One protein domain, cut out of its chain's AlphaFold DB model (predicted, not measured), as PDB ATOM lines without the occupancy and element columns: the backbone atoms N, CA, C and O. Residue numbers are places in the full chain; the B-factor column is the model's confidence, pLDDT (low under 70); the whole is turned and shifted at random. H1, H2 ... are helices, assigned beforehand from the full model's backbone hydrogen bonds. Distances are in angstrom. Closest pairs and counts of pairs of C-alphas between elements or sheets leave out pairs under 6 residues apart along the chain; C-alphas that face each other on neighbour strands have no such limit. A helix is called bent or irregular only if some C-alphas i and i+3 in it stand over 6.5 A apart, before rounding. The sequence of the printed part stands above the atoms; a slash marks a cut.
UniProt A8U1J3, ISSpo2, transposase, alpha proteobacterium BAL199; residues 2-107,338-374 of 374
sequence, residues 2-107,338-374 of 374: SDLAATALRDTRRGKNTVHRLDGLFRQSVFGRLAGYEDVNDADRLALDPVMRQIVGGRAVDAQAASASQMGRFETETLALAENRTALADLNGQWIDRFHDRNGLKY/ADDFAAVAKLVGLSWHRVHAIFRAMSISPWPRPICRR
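Overview. This is residues 2 to 107 and 338 to 374 of the 374 residues of the protein "ISSpo2, transposase" of alpha proteobacterium BAL199 (UniProt A8U1J3). A cluster of crossed helices has H3 at its core, with H1, H5 and H9 packed round it, while the bent H7 runs past H1 and H9, and residues 98 to 104 stick out. Look for 143 residues with nine named helices, H1 to H9 in chain order, and no named strand: all helix. The whole is compact, radius of gyration of the C-alphas 15.7 A, but elongated, spanning 58 by 33 by 28 A.

Arrangement. Start at H1, residues 2 to 8, which touches the hub H3, residues 22 to 34, at Ala 6 and Asp 23, closest C-alphas 5.0 A apart. H2, residues 15 to 18, touches no helix. H5, residues 50 to 56, touches H3 at a steep tilt of 54 degrees, closest C-alphas Gly 24 and Val 56, 4.4 A. H6, residues 68 to 79, only just touches H3 and H4, residues 43 to 47, each with 3 pairs of C-alphas within 8 A. H7, residues 82 to 103, assigned as one helix by its hydrogen bonds, is bent: C-alphas 89 and 92 are 6.9 A apart. Its arm H7a, residues 82 to 89, touches H9, residues 352 to 364, at a shallow tilt of 19 degrees, opposite ways, closest C-alphas Ala 89 and Ser 363, 6.5 A. H9 touches H3 too, closest C-alphas Arg 33 and Ile 358, 6.5 A. H8, residues 338 to 348, touches no helix. Every O i to N i+4 pair is within hydrogen-bond range in H1, H3, H4, H5, H7a, H7b, H8 and H9; H6 has 7 of 8, and H2 is too short.

Along the chain. Find C-alpha 2 at (-12.495, 44.694, -34.054), where H1 begins. H3 runs 18.3 A, H6 15.1 A, H7b, residues 92 to 103, 16.3 A, H8 15.7 A and H9 18.5 A, to C-alpha 364 at (-9.006, 62.442, -25.488).

Size, cuts and confidence. The farthest C-alphas, Lys 106 and Arg 374, are 59.2 A apart. Residues 108 to 337 are cut out, a gap of 26.4 A between C-alphas 107 and 338. H5 to H6 is a long link. Among residues under pLDDT 70 are 103 to 107 and 338 to 374.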
ATOM      1  N   SER A   2     -13.893  45.050 -34.359       71.31
ATOM      2  CA  SER A   2     -12.495  44.694 -34.054       71.31
ATOM      3  C   SER A   2     -11.657  44.349 -35.287       71.31
ATOM      4  O   SER A   2     -10.494  44.720 -35.336       71.31
ATOM      5  N   ASP A   3     -12.245  43.722 -36.308       77.56
ATOM      6  CA  ASP A   3     -11.509  43.414 -37.548       77.56
ATOM      7  C   ASP A   3     -11.222  44.684 -38.362       77.56
ATOM      8  O   ASP A   3     -10.171  44.819 -38.980       77.56
ATOM      9  N   LEU A   4     -12.138  45.659 -38.295       78.06
ATOM     10  CA  LEU A   4     -11.932  47.011 -38.820       78.06
ATOM     11  C   LEU A   4     -10.754  47.680 -38.110       78.06
ATOM     12  O   LEU A   4      -9.859  48.187 -38.773       78.06
ATOM     13  N   ALA A   5     -10.721  47.609 -36.776       78.38
ATOM     14  CA  ALA A   5      -9.634  48.162 -35.978       78.38
ATOM     15  C   ALA A   5      -8.297  47.487 -36.285       78.38
ATOM     16  O   ALA A   5      -7.314  48.177 -36.505       78.38
ATOM     17  N   ALA A   6      -8.252  46.158 -36.392       83.06
ATOM     18  CA  ALA A   6      -7.020  45.463 -36.758       83.06
ATOM     19  C   ALA A   6      -6.527  45.777 -38.175       83.06
ATOM     20  O   ALA A   6      -5.335  45.659 -38.425       83.06
ATOM     21  N   THR A   7      -7.417  46.179 -39.086       84.81
ATOM     22  CA  THR A   7      -7.021  46.613 -40.434       84.81
ATOM     23  C   THR A   7      -6.555  48.071 -40.445       84.81
ATOM     24  O   THR A   7      -5.645  48.418 -41.187       84.81
ATOM     25  N   ALA A   8      -7.190  48.926 -39.640       83.62
ATOM     26  CA  ALA A   8      -6.914  50.359 -39.597       83.62
ATOM     27  C   ALA A   8      -5.681  50.709 -38.748       83.62
ATOM     28  O   ALA A   8      -5.007  51.699 -39.019       83.62
ATOM     29  N   LEU A   9      -5.397  49.917 -37.713       86.94
ATOM     30  CA  LEU A   9      -4.267  50.131 -36.820       86.94
ATOM     31  C   LEU A   9      -2.981  49.570 -37.426       86.94
ATOM     32  O   LEU A   9      -2.902  48.404 -37.813       86.94
ATOM     33  N   ARG A  10      -1.934  50.388 -37.424       86.00
ATOM     34  CA  ARG A  10      -0.583  49.979 -37.789       86.00
ATOM     35  C   ARG A  10       0.051  49.198 -36.644       86.00
ATOM     36  O   ARG A  10       0.269  49.740 -35.556       86.00
ATOM     37  N   ASP A  11       0.389  47.937 -36.904       86.94
ATOM     38  CA  ASP A  11       1.132  47.098 -35.965       86.94
ATOM     39  C   ASP A  11       2.642  47.292 -36.152       86.94
ATOM     40  O   ASP A  11       3.225  46.891 -37.159       86.94
ATOM     41  N   THR A  12       3.289  47.928 -35.180       84.69
ATOM     42  CA  THR A  12       4.746  48.134 -35.165       84.69
ATOM     43  C   THR A  12       5.483  47.048 -34.381       84.69
ATOM     44  O   THR A  12       6.718  47.016 -34.370       84.69
ATOM     45  N   ARG A  13       4.751  46.137 -33.727       86.69
ATOM     46  CA  ARG A  13       5.323  45.110 -32.854       86.69
ATOM     47  C   ARG A  13       6.015  44.033 -33.687       86.69
ATOM     48  O   ARG A  13       5.559  43.652 -34.760       86.69
ATOM     49  N   ARG A  14       7.123  43.501 -33.169       82.94
ATOM     50  CA  ARG A  14       7.926  42.464 -33.837       82.94
ATOM     51  C   ARG A  14       8.201  41.274 -32.917       82.94
ATOM     52  O   ARG A  14       8.174  41.396 -31.690       82.94
ATOM     53  N   GLY A  15       8.492  40.122 -33.521       84.00
ATOM     54  CA  GLY A  15       8.932  38.915 -32.817       84.00
ATOM     55  C   GLY A  15       7.930  38.423 -31.769       84.00
ATOM     56  O   GLY A  15       6.737  38.329 -32.029       84.00
ATOM     57  N   LYS A  16       8.404  38.134 -30.552       77.00
ATOM     58  CA  LYS A  16       7.578  37.581 -29.459       77.00
ATOM     59  C   LYS A  16       6.474  38.532 -28.957       77.00
ATOM     60  O   LYS A  16       5.602  38.103 -28.208       77.00
ATOM     61  N   ASN A  17       6.458  39.797 -29.384       77.50
ATOM     62  CA  ASN A  17       5.412  40.755 -29.009       77.50
ATOM     63  C   ASN A  17       4.125  40.621 -29.851       77.50
ATOM     64  O   ASN A  17       3.125  41.262 -29.528       77.50
ATOM     65  N   THR A  18       4.115  39.771 -30.886       81.00
ATOM     66  CA  THR A  18       2.934  39.490 -31.728       81.00
ATOM     67  C   THR A  18       2.157  38.248 -31.276       81.00
ATOM     68  O   THR A  18       1.275  37.761 -31.982       81.00
ATOM     69  N   VAL A  19       2.449  37.724 -30.073       83.38
ATOM     70  CA  VAL A  19       1.747  36.552 -29.522       83.38
ATOM     71  C   VAL A  19       0.231  36.792 -29.448       83.38
ATOM     72  O   VAL A  19      -0.562  35.945 -29.863       83.38
ATOM     73  N   HIS A  20      -0.188  37.975 -29.006       87.31
ATOM     74  CA  HIS A  20      -1.586  38.384 -29.097       87.31
ATOM     75  C   HIS A  20      -1.808  39.187 -30.374       87.31
ATOM     76  O   HIS A  20      -1.091  40.159 -30.655       87.31
ATOM     77  N   ARG A  21      -2.828  38.774 -31.133       88.62
ATOM     78  CA  ARG A  21      -3.275  39.500 -32.319       88.62
ATOM     79  C   ARG A  21      -3.757  40.899 -31.937       88.62
ATOM     80  O   ARG A  21      -4.253  41.110 -30.830       88.62
ATOM     81  N   LEU A  22      -3.627  41.835 -32.873       90.00
ATOM     82  CA  LEU A  22      -3.981  43.236 -32.658       90.00
ATOM     83  C   LEU A  22      -5.474  43.420 -32.339       90.00
ATOM     84  O   LEU A  22      -5.812  44.145 -31.410       90.00
ATOM     85  N   ASP A  23      -6.361  42.692 -33.029       90.31
ATOM     86  CA  ASP A  23      -7.797  42.669 -32.730       90.31
ATOM     87  C   ASP A  23      -8.091  42.142 -31.322       90.31
ATOM     88  O   ASP A  23      -8.968  42.674 -30.646       90.31
ATOM     89  N   GLY A  24      -7.345  41.137 -30.857       91.00
ATOM     90  CA  GLY A  24      -7.502  40.574 -29.516       91.00
ATOM     91  C   GLY A  24      -7.107  41.561 -28.416       91.00
ATOM     92  O   GLY A  24      -7.860  41.755 -27.464       91.00
ATOM     93  N   LEU A  25      -5.968  42.242 -28.574       92.69
ATOM     94  CA  LEU A  25      -5.529  43.295 -27.649       92.69
ATOM     95  C   LEU A  25      -6.498  44.474 -27.628       92.69
ATOM     96  O   LEU A  25      -6.847  44.984 -26.565       92.69
ATOM     97  N   PHE A  26      -6.979  44.870 -28.803       91.69
ATOM     98  CA  PHE A  26      -7.971  45.923 -28.928       91.69
ATOM     99  C   PHE A  26      -9.288  45.548 -28.232       91.69
ATOM    100  O   PHE A  26      -9.826  46.345 -27.465       91.69
ATOM    101  N   ARG A  27      -9.778  44.312 -28.416       91.06
ATOM    102  CA  ARG A  27     -10.943  43.796 -27.676       91.06
ATOM    103  C   ARG A  27     -10.694  43.836 -26.170       91.06
ATOM    104  O   ARG A  27     -11.522  44.386 -25.455       91.06
ATOM    105  N   GLN A  28      -9.555  43.339 -25.692       92.62
ATOM    106  CA  GLN A  28      -9.216  43.378 -24.267       92.62
ATOM    107  C   GLN A  28      -9.228  44.808 -23.706       92.62
ATOM    108  O   GLN A  28      -9.801  45.050 -22.647       92.62
ATOM    109  N   SER A  29      -8.651  45.759 -24.443       91.25
ATOM    110  CA  SER A  29      -8.561  47.176 -24.072       91.25
ATOM    111  C   SER A  29      -9.936  47.853 -23.968       91.25
ATOM    112  O   SER A  29     -10.210  48.577 -23.007       91.25
ATOM    113  N   VAL A  30     -10.829  47.594 -24.931       89.62
ATOM    114  CA  VAL A  30     -12.185  48.167 -24.965       89.62
ATOM    115  C   VAL A  30     -13.092  47.498 -23.930       89.62
ATOM    116  O   VAL A  30     -13.774  48.178 -23.163       89.62
ATOM    117  N   PHE A  31     -13.095  46.164 -23.869       87.88
ATOM    118  CA  PHE A  31     -13.960  45.417 -22.955       87.88
ATOM    119  C   PHE A  31     -13.513  45.504 -21.494       87.88
ATOM    120  O   PHE A  31     -14.368  45.499 -20.610       87.88
ATOM    121  N   GLY A  32     -12.212  45.653 -21.230       88.81
ATOM    122  CA  GLY A  32     -11.694  45.967 -19.898       88.81
ATOM    123  C   GLY A  32     -12.307  47.263 -19.370       88.81
ATOM    124  O   GLY A  32     -12.986  47.250 -18.342       88.81
ATOM    125  N   ARG A  33     -12.206  48.346 -20.149       86.75
ATOM    126  CA  ARG A  33     -12.812  49.640 -19.804       86.75
ATOM    127  C   ARG A  33     -14.331  49.543 -19.644       86.75
ATOM    128  O   ARG A  33     -14.881  50.111 -18.705       86.75
ATOM    129  N   LEU A  34     -15.014  48.762 -20.491       84.94
ATOM    130  CA  LEU A  34     -16.472  48.560 -20.405       84.94
ATOM    131  C   LEU A  34     -16.897  47.870 -19.113       84.94
ATOM    132  O   LEU A  34     -17.960  48.170 -18.565       84.94
ATOM    133  N   ALA A  35     -16.064  46.960 -18.623       83.50
ATOM    134  CA  ALA A  35     -16.263  46.266 -17.362       83.50
ATOM    135  C   ALA A  35     -15.781  47.077 -16.137       83.50
ATOM    136  O   ALA A  35     -15.926  46.607 -15.005       83.50
ATOM    137  N   GLY A  36     -15.272  48.299 -16.340       85.81
ATOM    138  CA  GLY A  36     -14.791  49.192 -15.283       85.81
ATOM    139  C   GLY A  36     -13.333  48.963 -14.878       85.81
ATOM    140  O   GLY A  36     -12.961  49.312 -13.761       85.81
ATOM    141  N   TYR A  37     -12.536  48.347 -15.752       85.75
ATOM    142  CA  TYR A  37     -11.086  48.205 -15.624       85.75
ATOM    143  C   TYR A  37     -10.425  49.229 -16.546       85.75
ATOM    144  O   TYR A  37     -10.212  48.981 -17.733       85.75
ATOM    145  N   GLU A  38     -10.243  50.435 -16.017       80.56
ATOM    146  CA  GLU A  38      -9.771  51.599 -16.772       80.56
ATOM    147  C   GLU A  38      -8.250  51.635 -16.946       80.56
ATOM    148  O   GLU A  38      -7.749  52.214 -17.911       80.56
ATOM    149  N   ASP A  39      -7.536  50.967 -16.046       85.19
ATOM    150  CA  ASP A  39      -6.093  50.833 -16.001       85.19
ATOM    151  C   ASP A  39      -5.633  49.387 -16.249       85.19
ATOM    152  O   ASP A  39      -6.398  48.424 -16.312       85.19
ATOM    153  N   VAL A  40      -4.324  49.243 -16.444       88.31
ATOM    154  CA  VAL A  40      -3.692  47.980 -16.842       88.31
ATOM    155  C   VAL A  40      -3.309  47.109 -15.626       88.31
ATOM    156  O   VAL A  40      -2.847  45.983 -15.789       88.31
ATOM    157  N   ASN A  41      -3.523  47.579 -14.393       88.56
ATOM    158  CA  ASN A  41      -3.123  46.862 -13.170       88.56
ATOM    159  C   ASN A  41      -3.880  45.535 -12.958       88.56
ATOM    160  O   ASN A  41      -3.309  44.570 -12.460       88.56
ATOM    161  N   ASP A  42      -5.140  45.467 -13.381       88.94
ATOM    162  CA  ASP A  42      -5.999  44.296 -13.257       88.94
ATOM    163  C   ASP A  42      -5.827  43.342 -14.453       88.94
ATOM    164  O   ASP A  42      -6.423  42.263 -14.475       88.94
ATOM    165  N   ALA A  43      -5.001  43.696 -15.448       91.56
ATOM    166  CA  ALA A  43      -4.846  42.928 -16.679       91.56
ATOM    167  C   ALA A  43      -4.301  41.513 -16.440       91.56
ATOM    168  O   ALA A  43      -4.761  40.590 -17.103       91.56
ATOM    169  N   ASP A  44      -3.409  41.304 -15.467       93.00
ATOM    170  CA  ASP A  44      -2.901  39.959 -15.140       93.00
ATOM    171  C   ASP A  44      -4.002  39.059 -14.569       93.00
ATOM    172  O   ASP A  44      -4.100  37.876 -14.892       93.00
ATOM    173  N   ARG A  45      -4.900  39.634 -13.763       91.62
ATOM    174  CA  ARG A  45      -6.070  38.920 -13.247       91.62
ATOM    175  C   ARG A  45      -7.092  38.664 -14.354       91.62
ATOM    176  O   ARG A  45      -7.662  37.576 -14.420       91.62
ATOM    177  N   LEU A  46      -7.335  39.657 -15.205       90.50
ATOM    178  CA  LEU A  46      -8.257  39.560 -16.336       90.50
ATOM    179  C   LEU A  46      -7.754  38.599 -17.411       90.50
ATOM    180  O   LEU A  46      -8.570  37.976 -18.081       90.50
ATOM    181  N   ALA A  47      -6.442  38.425 -17.555       92.00
ATOM    182  CA  ALA A  47      -5.857  37.497 -18.515       92.00
ATOM    183  C   ALA A  47      -6.312  36.050 -18.283       92.00
ATOM    184  O   ALA A  47      -6.464  35.284 -19.236       92.00
ATOM    185  N   LEU A  48      -6.574  35.694 -17.025       92.81
ATOM    186  CA  LEU A  48      -7.047  34.373 -16.621       92.81
ATOM    187  C   LEU A  48      -8.578  34.272 -16.569       92.81
ATOM    188  O   LEU A  48      -9.105  33.166 -16.430       92.81
ATOM    189  N   ASP A  49      -9.297  35.392 -16.683       91.50
ATOM    190  CA  ASP A  49     -10.754  35.402 -16.622       91.50
ATOM    191  C   ASP A  49     -11.349  34.664 -17.840       91.50
ATOM    192  O   ASP A  49     -11.052  35.021 -18.985       91.50
ATOM    193  N   PRO A  50     -12.202  33.641 -17.634       88.00
ATOM    194  CA  PRO A  50     -12.757  32.863 -18.738       88.00
ATOM    195  C   PRO A  50     -13.564  33.703 -19.731       88.00
ATOM    196  O   PRO A  50     -13.546  33.411 -20.922       88.00
ATOM    197  N   VAL A  51     -14.261  34.746 -19.269       90.56
ATOM    198  CA  VAL A  51     -15.053  35.618 -20.145       90.56
ATOM    199  C   VAL A  51     -14.124  36.507 -20.962       90.56
ATOM    200  O   VAL A  51     -14.292  36.611 -22.174       90.56
ATOM    201  N   MET A  52     -13.100  37.090 -20.337       89.62
ATOM    202  CA  MET A  52     -12.104  37.892 -21.048       89.62
ATOM    203  C   MET A  52     -11.350  37.067 -22.098       89.62
ATOM    204  O   MET A  52     -11.153  37.526 -23.221       89.62
ATOM    205  N   ARG A  53     -10.986  35.822 -21.780       92.19
ATOM    206  CA  ARG A  53     -10.347  34.889 -22.722       92.19
ATOM    207  C   ARG A  53     -11.205  34.627 -23.960       92.19
ATOM    208  O   ARG A  53     -10.677  34.639 -25.072       92.19
ATOM    209  N   GLN A  54     -12.517  34.465 -23.779       90.94
ATOM    210  CA  GLN A  54     -13.469  34.325 -24.888       90.94
ATOM    211  C   GLN A  54     -13.605  35.617 -25.703       90.94
ATOM    212  O   GLN A  54     -13.593  35.580 -26.929       90.94
ATOM    213  N   ILE A  55     -13.661  36.773 -25.034       88.69
ATOM    214  CA  ILE A  55     -13.729  38.085 -25.691       88.69
ATOM    215  C   ILE A  55     -12.502  38.327 -26.580       88.69
ATOM    216  O   ILE A  55     -12.635  38.758 -27.728       88.69
ATOM    217  N   VAL A  56     -11.303  38.067 -26.056       90.19
ATOM    218  CA  VAL A  56     -10.048  38.242 -26.798       90.19
ATOM    219  C   VAL A  56      -9.959  37.257 -27.958       90.19
ATOM    220  O   VAL A  56      -9.565  37.646 -29.059       90.19
ATOM    221  N   GLY A  57     -10.389  36.014 -27.742       88.50
ATOM    222  CA  GLY A  57     -10.456  34.991 -28.776       88.50
ATOM    223  C   GLY A  57      -9.086  34.456 -29.208       88.50
ATOM    224  O   GLY A  57      -8.030  34.784 -28.652       88.50
ATOM    225  N   GLY A  58      -9.095  33.588 -30.222       87.69
ATOM    226  CA  GLY A  58      -7.889  32.929 -30.726       87.69
ATOM    227  C   GLY A  58      -7.162  32.153 -29.625       87.69
ATOM    228  O   GLY A  58      -7.785  31.471 -28.818       87.69
ATOM    229  N   ARG A  59      -5.834  32.304 -29.543       85.00
ATOM    230  CA  ARG A  59      -5.001  31.598 -28.550       85.00
ATOM    231  C   ARG A  59      -5.339  31.919 -27.092       85.00
ATOM    232  O   ARG A  59      -4.971  31.149 -26.210       85.00
ATOM    233  N   ALA A  60      -6.011  33.041 -26.826       87.56
ATOM    234  CA  ALA A  60      -6.399  33.401 -25.465       87.56
ATOM    235  C   ALA A  60      -7.477  32.467 -24.898       87.56
ATOM    236  O   ALA A  60      -7.548  32.294 -23.680       87.56
ATOM    237  N   VAL A  61      -8.276  31.832 -25.765       87.44
ATOM    238  CA  VAL A  61      -9.326  30.890 -25.360       87.44
ATOM    239  C   VAL A  61      -8.732  29.721 -24.587       87.44
ATOM    240  O   VAL A  61      -9.217  29.420 -23.502       87.44
ATOM    241  N   ASP A  62      -7.638  29.137 -25.075       85.50
ATOM    242  CA  ASP A  62      -7.016  27.955 -24.466       85.50
ATOM    243  C   ASP A  62      -5.924  28.307 -23.449       85.50
ATOM    244  O   ASP A  62      -5.773  27.614 -22.443       85.50
ATOM    245  N   ALA A  63      -5.207  29.414 -23.661       89.69
ATOM    246  CA  ALA A  63      -4.134  29.862 -22.778       89.69
ATOM    247  C   ALA A  63      -4.597  30.984 -21.833       89.69
ATOM    248  O   ALA A  63      -5.258  30.737 -20.826       89.69
ATOM    249  N   GLN A  64      -4.225  32.223 -22.144       92.44
ATOM    250  CA  GLN A  64      -4.569  33.414 -21.374       92.44
ATOM    251  C   GLN A  64      -4.629  34.632 -22.296       92.44
ATOM    252  O   GLN A  64      -4.043  34.629 -23.383       92.44
ATOM    253  N   ALA A  65      -5.342  35.668 -21.864       93.12
ATOM    254  CA  ALA A  65      -5.314  36.976 -22.507       93.12
ATOM    255  C   ALA A  65      -3.973  37.695 -22.244       93.12
ATOM    256  O   ALA A  65      -3.064  37.138 -21.630       93.12
ATOM    257  N   ALA A  66      -3.821  38.917 -22.749       93.06
ATOM    258  CA  ALA A  66      -2.577  39.656 -22.591       93.06
ATOM    259  C   ALA A  66      -2.368  40.112 -21.139       93.06
ATOM    260  O   ALA A  66      -3.304  40.573 -20.484       93.06
ATOM    261  N   SER A  67      -1.130  40.013 -20.661       93.44
ATOM    262  CA  SER A  67      -0.710  40.470 -19.333       93.44
ATOM    263  C   SER A  67      -0.651  41.995 -19.233       93.44
ATOM    264  O   SER A  67      -0.698  42.707 -20.242       93.44
ATOM    265  N   ALA A  68      -0.451  42.509 -18.020       92.94
ATOM    266  CA  ALA A  68      -0.284  43.936 -17.767       92.94
ATOM    267  C   ALA A  68       0.857  44.548 -18.593       92.94
ATOM    268  O   ALA A  68       0.698  45.591 -19.224       92.94
ATOM    269  N   SER A  69       2.000  43.868 -18.695       91.06
ATOM    270  CA  SER A  69       3.127  44.372 -19.496       91.06
ATOM    271  C   SER A  69       2.854  44.376 -21.007       91.06
ATOM    272  O   SER A  69       3.409  45.193 -21.744       91.06
ATOM    273  N   GLN A  70       2.030  43.450 -21.501       92.25
ATOM    274  CA  GLN A  70       1.659  43.379 -22.914       92.25
ATOM    275  C   GLN A  70       0.607  44.437 -23.255       92.25
ATOM    276  O   GLN A  70       0.746  45.122 -24.266       92.25
ATOM    277  N   MET A  71      -0.389  44.620 -22.384       93.38
ATOM    278  CA  MET A  71      -1.396  45.673 -22.514       93.38
ATOM    279  C   MET A  71      -0.787  47.069 -22.378       93.38
ATOM    280  O   MET A  71      -1.084  47.937 -23.190       93.38
ATOM    281  N   GLY A  72       0.131  47.278 -21.431       89.94
ATOM    282  CA  GLY A  72       0.795  48.570 -21.245       89.94
ATOM    283  C   GLY A  72       1.600  48.996 -22.475       89.94
ATOM    284  O   GLY A  72       1.508  50.144 -22.909       89.94
ATOM    285  N   ARG A  73       2.328  48.056 -23.096       90.75
ATOM    286  CA  ARG A  73       3.035  48.301 -24.364       90.75
ATOM    287  C   ARG A  73       2.075  48.537 -25.521       90.75
ATOM    288  O   ARG A  73       2.292  49.445 -26.310       90.75
ATOM    289  N   PHE A  74       0.997  47.766 -25.618       91.50
ATOM    290  CA  PHE A  74      -0.022  48.003 -26.639       91.50
ATOM    291  C   PHE A  74      -0.603  49.422 -26.541       91.50
ATOM    292  O   PHE A  74      -0.662  50.131 -27.542       91.50
ATOM    293  N   GLU A  75      -0.957  49.879 -25.343       88.88
ATOM    294  CA  GLU A  75      -1.536  51.211 -25.159       88.88
ATOM    295  C   GLU A  75      -0.511  52.337 -25.383       88.88
ATOM    296  O   GLU A  75      -0.812  53.321 -26.059       88.88
ATOM    297  N   THR A  76       0.727  52.167 -24.912       88.31
ATOM    298  CA  THR A  76       1.747  53.232 -24.939       88.31
ATOM    299  C   THR A  76       2.584  53.260 -26.219       88.31
ATOM    300  O   THR A  76       3.014  54.324 -26.645       88.31
ATOM    301  N   GLU A  77       2.835  52.113 -26.851       87.81
ATOM    302  CA  GLU A  77       3.714  52.005 -28.028       87.81
ATOM    303  C   GLU A  77       2.936  51.783 -29.327       87.81
ATOM    304  O   GLU A  77       3.441  52.103 -30.400       87.81
ATOM    305  N   THR A  78       1.719  51.223 -29.261       89.06
ATOM    306  CA  THR A  78       0.878  51.000 -30.450       89.06
ATOM    307  C   THR A  78      -0.231  52.043 -30.544       89.06
ATOM    308  O   THR A  78      -0.253  52.806 -31.505       89.06
ATOM    309  N   LEU A  79      -1.132  52.137 -29.560       87.88
ATOM    310  CA  LEU A  79      -2.269  53.068 -29.637       87.88
ATOM    311  C   LEU A  79      -1.849  54.541 -29.551       87.88
ATOM    312  O   LEU A  79      -2.514  55.402 -30.122       87.88
ATOM    313  N   ALA A  80      -0.737  54.839 -28.878       86.88
ATOM    314  CA  ALA A  80      -0.241  56.205 -28.761       86.88
ATOM    315  C   ALA A  80       0.417  56.756 -30.040       86.88
ATOM    316  O   ALA A  80       0.680  57.958 -30.093       86.88
ATOM    317  N   LEU A  81       0.682  55.922 -31.056       85.81
ATOM    318  CA  LEU A  81       1.215  56.386 -32.341       85.81
ATOM    319  C   LEU A  81       0.239  57.370 -32.988       85.81
ATOM    320  O   LEU A  81      -0.963  57.113 -33.018       85.81
ATOM    321  N   ALA A  82       0.752  58.474 -33.539       82.25
ATOM    322  CA  ALA A  82      -0.078  59.522 -34.138       82.25
ATOM    323  C   ALA A  82      -1.031  58.963 -35.209       82.25
ATOM    324  O   ALA A  82      -2.228  59.227 -35.167       82.25
ATOM    325  N   GLU A  83      -0.518  58.103 -36.091       84.69
ATOM    326  CA  GLU A  83      -1.298  57.413 -37.127       84.69
ATOM    327  C   GLU A  83      -2.433  56.565 -36.532       84.69
ATOM    328  O   GLU A  83      -3.563  56.603 -37.017       84.69
ATOM    329  N   ASN A  84      -2.162  55.845 -35.438       86.44
ATOM    330  CA  ASN A  84      -3.154  55.002 -34.775       86.44
ATOM    331  C   ASN A  84      -4.192  55.823 -34.007       86.44
ATOM    332  O   ASN A  84      -5.352  55.428 -33.965       86.44
ATOM    333  N   ARG A  85      -3.822  56.983 -33.451       83.81
ATOM    334  CA  ARG A  85      -4.788  57.914 -32.845       83.81
ATOM    335  C   ARG A  85      -5.758  58.460 -33.885       83.81
ATOM    336  O   ARG A  85      -6.961  58.452 -33.636       83.81
ATOM    337  N   THR A  86      -5.253  58.863 -35.051       77.12
ATOM    338  CA  THR A  86      -6.097  59.287 -36.177       77.12
ATOM    339  C   THR A  86      -7.004  58.143 -36.630       77.12
ATOM    340  O   THR A  86      -8.218  58.309 -36.702       77.12
ATOM    341  N   ALA A  87      -6.450  56.939 -36.816       81.19
ATOM    342  CA  ALA A  87      -7.227  55.763 -37.201       81.19
ATOM    343  C   ALA A  87      -8.315  55.392 -36.175       81.19
ATOM    344  O   ALA A  87      -9.412  54.990 -36.564       81.19
ATOM    345  N   LEU A  88      -8.048  55.540 -34.871       81.06
ATOM    346  CA  LEU A  88      -9.035  55.326 -33.807       81.06
ATOM    347  C   LEU A  88     -10.151  56.372 -33.836       81.06
ATOM    348  O   LEU A  88     -11.314  56.006 -33.661       81.06
ATOM    349  N   ALA A  89      -9.815  57.645 -34.060       77.62
ATOM    350  CA  ALA A  89     -10.801  58.716 -34.189       77.62
ATOM    351  C   ALA A  89     -11.733  58.477 -35.392       77.62
ATOM    352  O   ALA A  89     -12.948  58.641 -35.281       77.62
ATOM    353  N   ASP A  90     -11.181  57.988 -36.504       77.00
ATOM    354  CA  ASP A  90     -11.937  57.690 -37.722       77.00
ATOM    355  C   ASP A  90     -12.678  56.346 -37.693       77.00
ATOM    356  O   ASP A  90     -13.582  56.123 -38.506       77.00
ATOM    357  N   LEU A  91     -12.337  55.443 -36.765       77.50
ATOM    358  CA  LEU A  91     -12.859  54.074 -36.714       77.50
ATOM    359  C   LEU A  91     -14.392  54.033 -36.639       77.50
ATOM    360  O   LEU A  91     -15.039  53.224 -37.311       77.50
ATOM    361  N   ASN A  92     -14.972  54.921 -35.829       72.56
ATOM    362  CA  ASN A  92     -16.420  55.034 -35.678       72.56
ATOM    363  C   ASN A  92     -17.070  55.490 -36.988       72.56
ATOM    364  O   ASN A  92     -18.064  54.899 -37.407       72.56
ATOM    365  N   GLY A  93     -16.468  56.470 -37.671       70.31
ATOM    366  CA  GLY A  93     -16.913  56.930 -38.984       70.31
ATOM    367  C   GLY A  93     -16.900  55.803 -40.017       70.31
ATOM    368  O   GLY A  93     -17.915  55.546 -40.651       70.31
ATOM    369  N   GLN A  94     -15.806  55.042 -40.104       75.50
ATOM    370  CA  GLN A  94     -15.703  53.904 -41.030       75.50
ATOM    371  C   GLN A  94     -16.740  52.808 -40.744       75.50
ATOM    372  O   GLN A  94     -17.247  52.155 -41.659       75.50
ATOM    373  N   TRP A  95     -17.052  52.568 -39.468       77.44
ATOM    374  CA  TRP A  95     -18.087  51.608 -39.098       77.44
ATOM    375  C   TRP A  95     -19.483  52.100 -39.492       77.44
ATOM    376  O   TRP A  95     -20.264  51.315 -40.035       77.44
ATOM    377  N   ILE A  96     -19.770  53.384 -39.262       67.62
ATOM    378  CA  ILE A  96     -21.013  54.043 -39.675       67.62
ATOM    379  C   ILE A  96     -21.166  53.972 -41.196       67.62
ATOM    380  O   ILE A  96     -22.215  53.546 -41.673       67.62
ATOM    381  N   ASP A  97     -20.114  54.292 -41.949       73.62
ATOM    382  CA  ASP A  97     -20.109  54.238 -43.412       73.62
ATOM    383  C   ASP A  97     -20.440  52.820 -43.901       73.62
ATOM    384  O   ASP A  97     -21.405  52.623 -44.638       73.62
ATOM    385  N   ARG A  98     -19.763  51.788 -43.373       73.81
ATOM    386  CA  ARG A  98     -20.085  50.387 -43.712       73.81
ATOM    387  C   ARG A  98     -21.499  49.976 -43.313       73.81
ATOM    388  O   ARG A  98     -22.103  49.125 -43.970       73.81
ATOM    389  N   PHE A  99     -22.016  50.503 -42.206       73.06
ATOM    390  CA  PHE A  99     -23.392  50.252 -41.797       73.06
ATOM    391  C   PHE A  99     -24.377  50.907 -42.776       73.06
ATOM    392  O   PHE A  99     -25.355  50.265 -43.166       73.06
ATOM    393  N   HIS A 100     -24.106  52.136 -43.217       69.38
ATOM    394  CA  HIS A 100     -24.909  52.847 -44.208       69.38
ATOM    395  C   HIS A 100     -24.874  52.174 -45.577       69.38
ATOM    396  O   HIS A 100     -25.936  52.001 -46.173       69.38
ATOM    397  N   ASP A 101     -23.707  51.719 -46.031       74.00
ATOM    398  CA  ASP A 101     -23.553  51.013 -47.307       74.00
ATOM    399  C   ASP A 101     -24.403  49.739 -47.359       74.00
ATOM    400  O   ASP A 101     -25.013  49.422 -48.378       74.00
ATOM    401  N   ARG A 102     -24.484  49.008 -46.238       73.94
ATOM    402  CA  ARG A 102     -25.230  47.742 -46.155       73.94
ATOM    403  C   ARG A 102     -26.731  47.925 -45.971       73.94
ATOM    404  O   ARG A 102     -27.505  47.140 -46.505       73.94
ATOM    405  N   ASN A 103     -27.146  48.907 -45.173       68.38
ATOM    406  CA  ASN A 103     -28.542  49.025 -44.732       68.38
ATOM    407  C   ASN A 103     -29.315  50.137 -45.457       68.38
ATOM    408  O   ASN A 103     -30.548  50.137 -45.453       68.38
ATOM    409  N   GLY A 104     -28.603  51.078 -46.083       59.12
ATOM    410  CA  GLY A 104     -29.154  52.308 -46.632       59.12
ATOM    411  C   GLY A 104     -29.609  53.278 -45.537       59.12
ATOM    412  O   GLY A 104     -30.333  52.924 -44.604       59.12
ATOM    413  N   LEU A 105     -29.237  54.548 -45.665       58.25
ATOM    414  CA  LEU A 105     -29.702  55.596 -44.763       58.25
ATOM    415  C   LEU A 105     -31.010  56.208 -45.294       58.25
ATOM    416  O   LEU A 105     -31.041  56.782 -46.378       58.25
ATOM    417  N   LYS A 106     -32.111  56.087 -44.541       50.59
ATOM    418  CA  LYS A 106     -33.419  56.663 -44.928       50.59
ATOM    419  C   LYS A 106     -33.714  57.998 -44.237       50.59
ATOM    420  O   LYS A 106     -34.367  58.863 -44.818       50.59
ATOM    421  N   TYR A 107     -33.270  58.143 -42.993       49.38
ATOM    422  CA  TYR A 107     -33.442  59.336 -42.171       49.38
ATOM    423  C   TYR A 107     -32.385  59.356 -41.063       49.38
ATOM    424  O   TYR A 107     -31.961  58.295 -40.599       49.38
ATOM    425  N   ALA A 338     -19.332  36.526 -35.028       29.83
ATOM    426  CA  ALA A 338     -20.387  37.532 -34.927       29.83
ATOM    427  C   ALA A 338     -21.520  37.127 -33.960       29.83
ATOM    428  O   ALA A 338     -22.091  38.000 -33.301       29.83
ATOM    429  N   ASP A 339     -21.809  35.829 -33.836       30.27
ATOM    430  CA  ASP A 339     -22.878  35.297 -32.984       30.27
ATOM    431  C   ASP A 339     -22.459  35.302 -31.507       30.27
ATOM    432  O   ASP A 339     -23.238  35.697 -30.634       30.27
ATOM    433  N   ASP A 340     -21.182  35.015 -31.241       37.28
ATOM    434  CA  ASP A 340     -20.576  35.127 -29.910       37.28
ATOM    435  C   ASP A 340     -20.588  36.579 -29.403       37.28
ATOM    436  O   ASP A 340     -20.863  36.853 -28.233       37.28
ATOM    437  N   PHE A 341     -20.370  37.547 -30.299       32.97
ATOM    438  CA  PHE A 341     -20.364  38.971 -29.962       32.97
ATOM    439  C   PHE A 341     -21.768  39.509 -29.650       32.97
ATOM    440  O   PHE A 341     -21.940  40.292 -28.715       32.97
ATOM    441  N   ALA A 342     -22.789  39.076 -30.398       33.62
ATOM    442  CA  ALA A 342     -24.183  39.436 -30.132       33.62
ATOM    443  C   ALA A 342     -24.688  38.831 -28.811       33.62
ATOM    444  O   ALA A 342     -25.443  39.480 -28.077       33.62
ATOM    445  N   ALA A 343     -24.234  37.618 -28.478       30.95
ATOM    446  CA  ALA A 343     -24.504  36.978 -27.197       30.95
ATOM    447  C   ALA A 343     -23.848  37.742 -26.037       30.95
ATOM    448  O   ALA A 343     -24.534  38.051 -25.063       30.95
ATOM    449  N   VAL A 344     -22.575  38.138 -26.167       32.53
ATOM    450  CA  VAL A 344     -21.857  38.946 -25.165       32.53
ATOM    451  C   VAL A 344     -22.477  40.341 -25.017       32.53
ATOM    452  O   VAL A 344     -22.715  40.777 -23.895       32.53
ATOM    453  N   ALA A 345     -22.841  41.019 -26.108       33.81
ATOM    454  CA  ALA A 345     -23.491  42.334 -26.066       33.81
ATOM    455  C   ALA A 345     -24.866  42.304 -25.369       33.81
ATOM    456  O   ALA A 345     -25.189  43.209 -24.597       33.81
ATOM    457  N   LYS A 346     -25.651  41.231 -25.562       31.75
ATOM    458  CA  LYS A 346     -26.882  40.976 -24.788       31.75
ATOM    459  C   LYS A 346     -26.603  40.700 -23.305       31.75
ATOM    460  O   LYS A 346     -27.436  41.029 -22.465       31.75
ATOM    461  N   LEU A 347     -25.450  40.114 -22.982       33.50
ATOM    462  CA  LEU A 347     -25.036  39.705 -21.635       33.50
ATOM    463  C   LEU A 347     -24.629  40.888 -20.746       33.50
ATOM    464  O   LEU A 347     -24.895  40.858 -19.547       33.50
ATOM    465  N   VAL A 348     -24.013  41.932 -21.318       35.88
ATOM    466  CA  VAL A 348     -23.543  43.096 -20.538       35.88
ATOM    467  C   VAL A 348     -24.637  44.153 -20.320       35.88
ATOM    468  O   VAL A 348     -24.477  45.018 -19.464       35.88
ATOM    469  N   GLY A 349     -25.776  44.084 -21.024       28.91
ATOM    470  CA  GLY A 349     -26.917  44.988 -20.800       28.91
ATOM    471  C   GLY A 349     -26.542  46.477 -20.823       28.91
ATOM    472  O   GLY A 349     -27.124  47.272 -20.087       28.91
ATOM    473  N   LEU A 350     -25.514  46.846 -21.596       37.09
ATOM    474  CA  LEU A 350     -24.983  48.205 -21.619       37.09
ATOM    475  C   LEU A 350     -25.745  49.045 -22.637       37.09
ATOM    476  O   LEU A 350     -25.930  48.637 -23.784       37.09
ATOM    477  N   SER A 351     -26.138  50.248 -22.222       34.00
ATOM    478  CA  SER A 351     -26.493  51.308 -23.155       34.00
ATOM    479  C   SER A 351     -25.255  51.702 -23.968       34.00
ATOM    480  O   SER A 351     -24.133  51.742 -23.452       34.00
ATOM    481  N   TRP A 352     -25.471  51.984 -25.251       35.50
ATOM    482  CA  TRP A 352     -24.444  52.347 -26.237       35.50
ATOM    483  C   TRP A 352     -23.512  53.478 -25.747       35.50
ATOM    484  O   TRP A 352     -22.298  53.405 -25.938       35.50
ATOM    485  N   HIS A 353     -24.056  54.389 -24.932       31.19
ATOM    486  CA  HIS A 353     -23.360  55.472 -24.228       31.19
ATOM    487  C   HIS A 353     -22.056  55.075 -23.522       31.19
ATOM    488  O   HIS A 353     -21.092  55.841 -23.528       31.19
ATOM    489  N   ARG A 354     -21.974  53.880 -22.918       33.28
ATOM    490  CA  ARG A 354     -20.738  53.438 -22.242       33.28
ATOM    491  C   ARG A 354     -19.649  53.008 -23.219       33.28
ATOM    492  O   ARG A 354     -18.479  53.234 -22.939       33.28
ATOM    493  N   VAL A 355     -20.017  52.426 -24.359       36.31
ATOM    494  CA  VAL A 355     -19.071  52.012 -25.409       36.31
ATOM    495  C   VAL A 355     -18.405  53.235 -26.015       36.31
ATOM    496  O   VAL A 355     -17.181  53.289 -26.089       36.31
ATOM    497  N   HIS A 356     -19.176  54.265 -26.340       37.66
ATOM    498  CA  HIS A 356     -18.631  55.470 -26.951       37.66
ATOM    499  C   HIS A 356     -17.859  56.371 -25.981       37.66
ATOM    500  O   HIS A 356     -16.824  56.918 -26.360       37.66
ATOM    501  N   ALA A 357     -18.271  56.460 -24.710       35.78
ATOM    502  CA  ALA A 357     -17.484  57.142 -23.677       35.78
ATOM    503  C   ALA A 357     -16.066  56.557 -23.545       35.78
ATOM    504  O   ALA A 357     -15.109  57.294 -23.323       35.78
ATOM    505  N   ILE A 358     -15.915  55.248 -23.751       39.75
ATOM    506  CA  ILE A 358     -14.625  54.552 -23.693       39.75
ATOM    507  C   ILE A 358     -13.765  54.845 -24.919       39.75
ATOM    508  O   ILE A 358     -12.580  55.127 -24.769       39.75
ATOM    509  N   PHE A 359     -14.358  54.858 -26.113       36.44
ATOM    510  CA  PHE A 359     -13.665  55.282 -27.333       36.44
ATOM    511  C   PHE A 359     -13.216  56.746 -27.265       36.44
ATOM    512  O   PHE A 359     -12.089  57.067 -27.639       36.44
ATOM    513  N   ARG A 360     -14.061  57.629 -26.720       35.25
ATOM    514  CA  ARG A 360     -13.736  59.041 -26.494       35.25
ATOM    515  C   ARG A 360     -12.668  59.219 -25.410       35.25
ATOM    516  O   ARG A 360     -11.769  60.036 -25.567       35.25
ATOM    517  N   ALA A 361     -12.702  58.425 -24.341       35.75
ATOM    518  CA  ALA A 361     -11.638  58.408 -23.338       35.75
ATOM    519  C   ALA A 361     -10.298  57.932 -23.930       35.75
ATOM    520  O   ALA A 361      -9.255  58.469 -23.565       35.75
ATOM    521  N   MET A 362     -10.315  56.984 -24.876       41.06
ATOM    522  CA  MET A 362      -9.115  56.529 -25.592       41.06
ATOM    523  C   MET A 362      -8.522  57.605 -26.521       41.06
ATOM    524  O   MET A 362      -7.300  57.661 -26.663       41.06
ATOM    525  N   SER A 363      -9.353  58.459 -27.133       32.19
ATOM    526  CA  SER A 363      -8.899  59.525 -28.043       32.19
ATOM    527  C   SER A 363      -8.547  60.847 -27.348       32.19
ATOM    528  O   SER A 363      -7.696  61.574 -27.853       32.19
ATOM    529  N   ILE A 364      -9.163  61.156 -26.198       28.75
ATOM    530  CA  ILE A 364      -9.006  62.442 -25.488       28.75
ATOM    531  C   ILE A 364      -8.023  62.367 -24.307       28.75
ATOM    532  O   ILE A 364      -7.468  63.395 -23.923       28.75
ATOM    533  N   SER A 365      -7.762  61.190 -23.722       25.78
ATOM    534  CA  SER A 365      -6.865  61.118 -22.557       25.78
ATOM    535  C   SER A 365      -5.448  61.595 -22.909       25.78
ATOM    536  O   SER A 365      -4.847  61.067 -23.852       25.78
ATOM    537  N   PRO A 366      -4.863  62.544 -22.148       27.83
ATOM    538  CA  PRO A 366      -3.446  62.844 -22.243       27.83
ATOM    539  C   PRO A 366      -2.688  61.630 -21.705       27.83
ATOM    540  O   PRO A 366      -2.499  61.465 -20.501       27.83
ATOM    541  N   TRP A 367      -2.305  60.736 -22.614       37.50
ATOM    542  CA  TRP A 367      -1.435  59.610 -22.309       37.50
ATOM    543  C   TRP A 367      -0.171  60.151 -21.621       37.50
ATOM    544  O   TRP A 367       0.414  61.115 -22.132       37.50
ATOM    545  N   PRO A 368       0.234  59.601 -20.461       25.89
ATOM    546  CA  PRO A 368       1.359  60.132 -19.707       25.89
ATOM    547  C   PRO A 368       2.593  60.180 -20.609       25.89
ATOM    548  O   PRO A 368       2.958  59.188 -21.244       25.89
ATOM    549  N   ARG A 369       3.216  61.362 -20.694       24.16
ATOM    550  CA  ARG A 369       4.517  61.521 -21.351       24.16
ATOM    551  C   ARG A 369       5.489  60.510 -20.730       24.16
ATOM    552  O   ARG A 369       5.422  60.306 -19.515       24.16
ATOM    553  N   PRO A 370       6.381  59.888 -21.522       25.94
ATOM    554  CA  PRO A 370       7.383  58.990 -20.974       25.94
ATOM    555  C   PRO A 370       8.139  59.736 -19.876       25.94
ATOM    556  O   PRO A 370       8.678  60.820 -20.104       25.94
ATOM    557  N   ILE A 371       8.125  59.177 -18.666       25.89
ATOM    558  CA  ILE A 371       8.981  59.634 -17.579       25.89
ATOM    559  C   ILE A 371      10.410  59.410 -18.074       25.89
ATOM    560  O   ILE A 371      10.893  58.277 -18.093       25.89
ATOM    561  N   CYS A 372      11.068  60.480 -18.527       25.38
ATOM    562  CA  CYS A 372      12.511  60.495 -18.709       25.38
ATOM    563  C   CYS A 372      13.135  60.184 -17.349       25.38
ATOM    564  O   CYS A 372      13.187  61.045 -16.472       25.38
ATOM    565  N   ARG A 373      13.579  58.939 -17.159       28.53
ATOM    566  CA  ARG A 373      14.520  58.606 -16.093       28.53
ATOM    567  C   ARG A 373      15.837  59.314 -16.419       28.53
ATOM    568  O   ARG A 373      16.419  59.044 -17.468       28.53
ATOM    569  N   ARG A 374      16.255  60.234 -15.551       30.30
ATOM    570  CA  ARG A 374      17.669  60.550 -15.333       30.30
ATOM    571  C   ARG A 374      18.160  59.723 -14.160       30.30
ATOM    572  O   ARG A 374      17.337  59.517 -13.237       30.30
TER     573      ARG A 374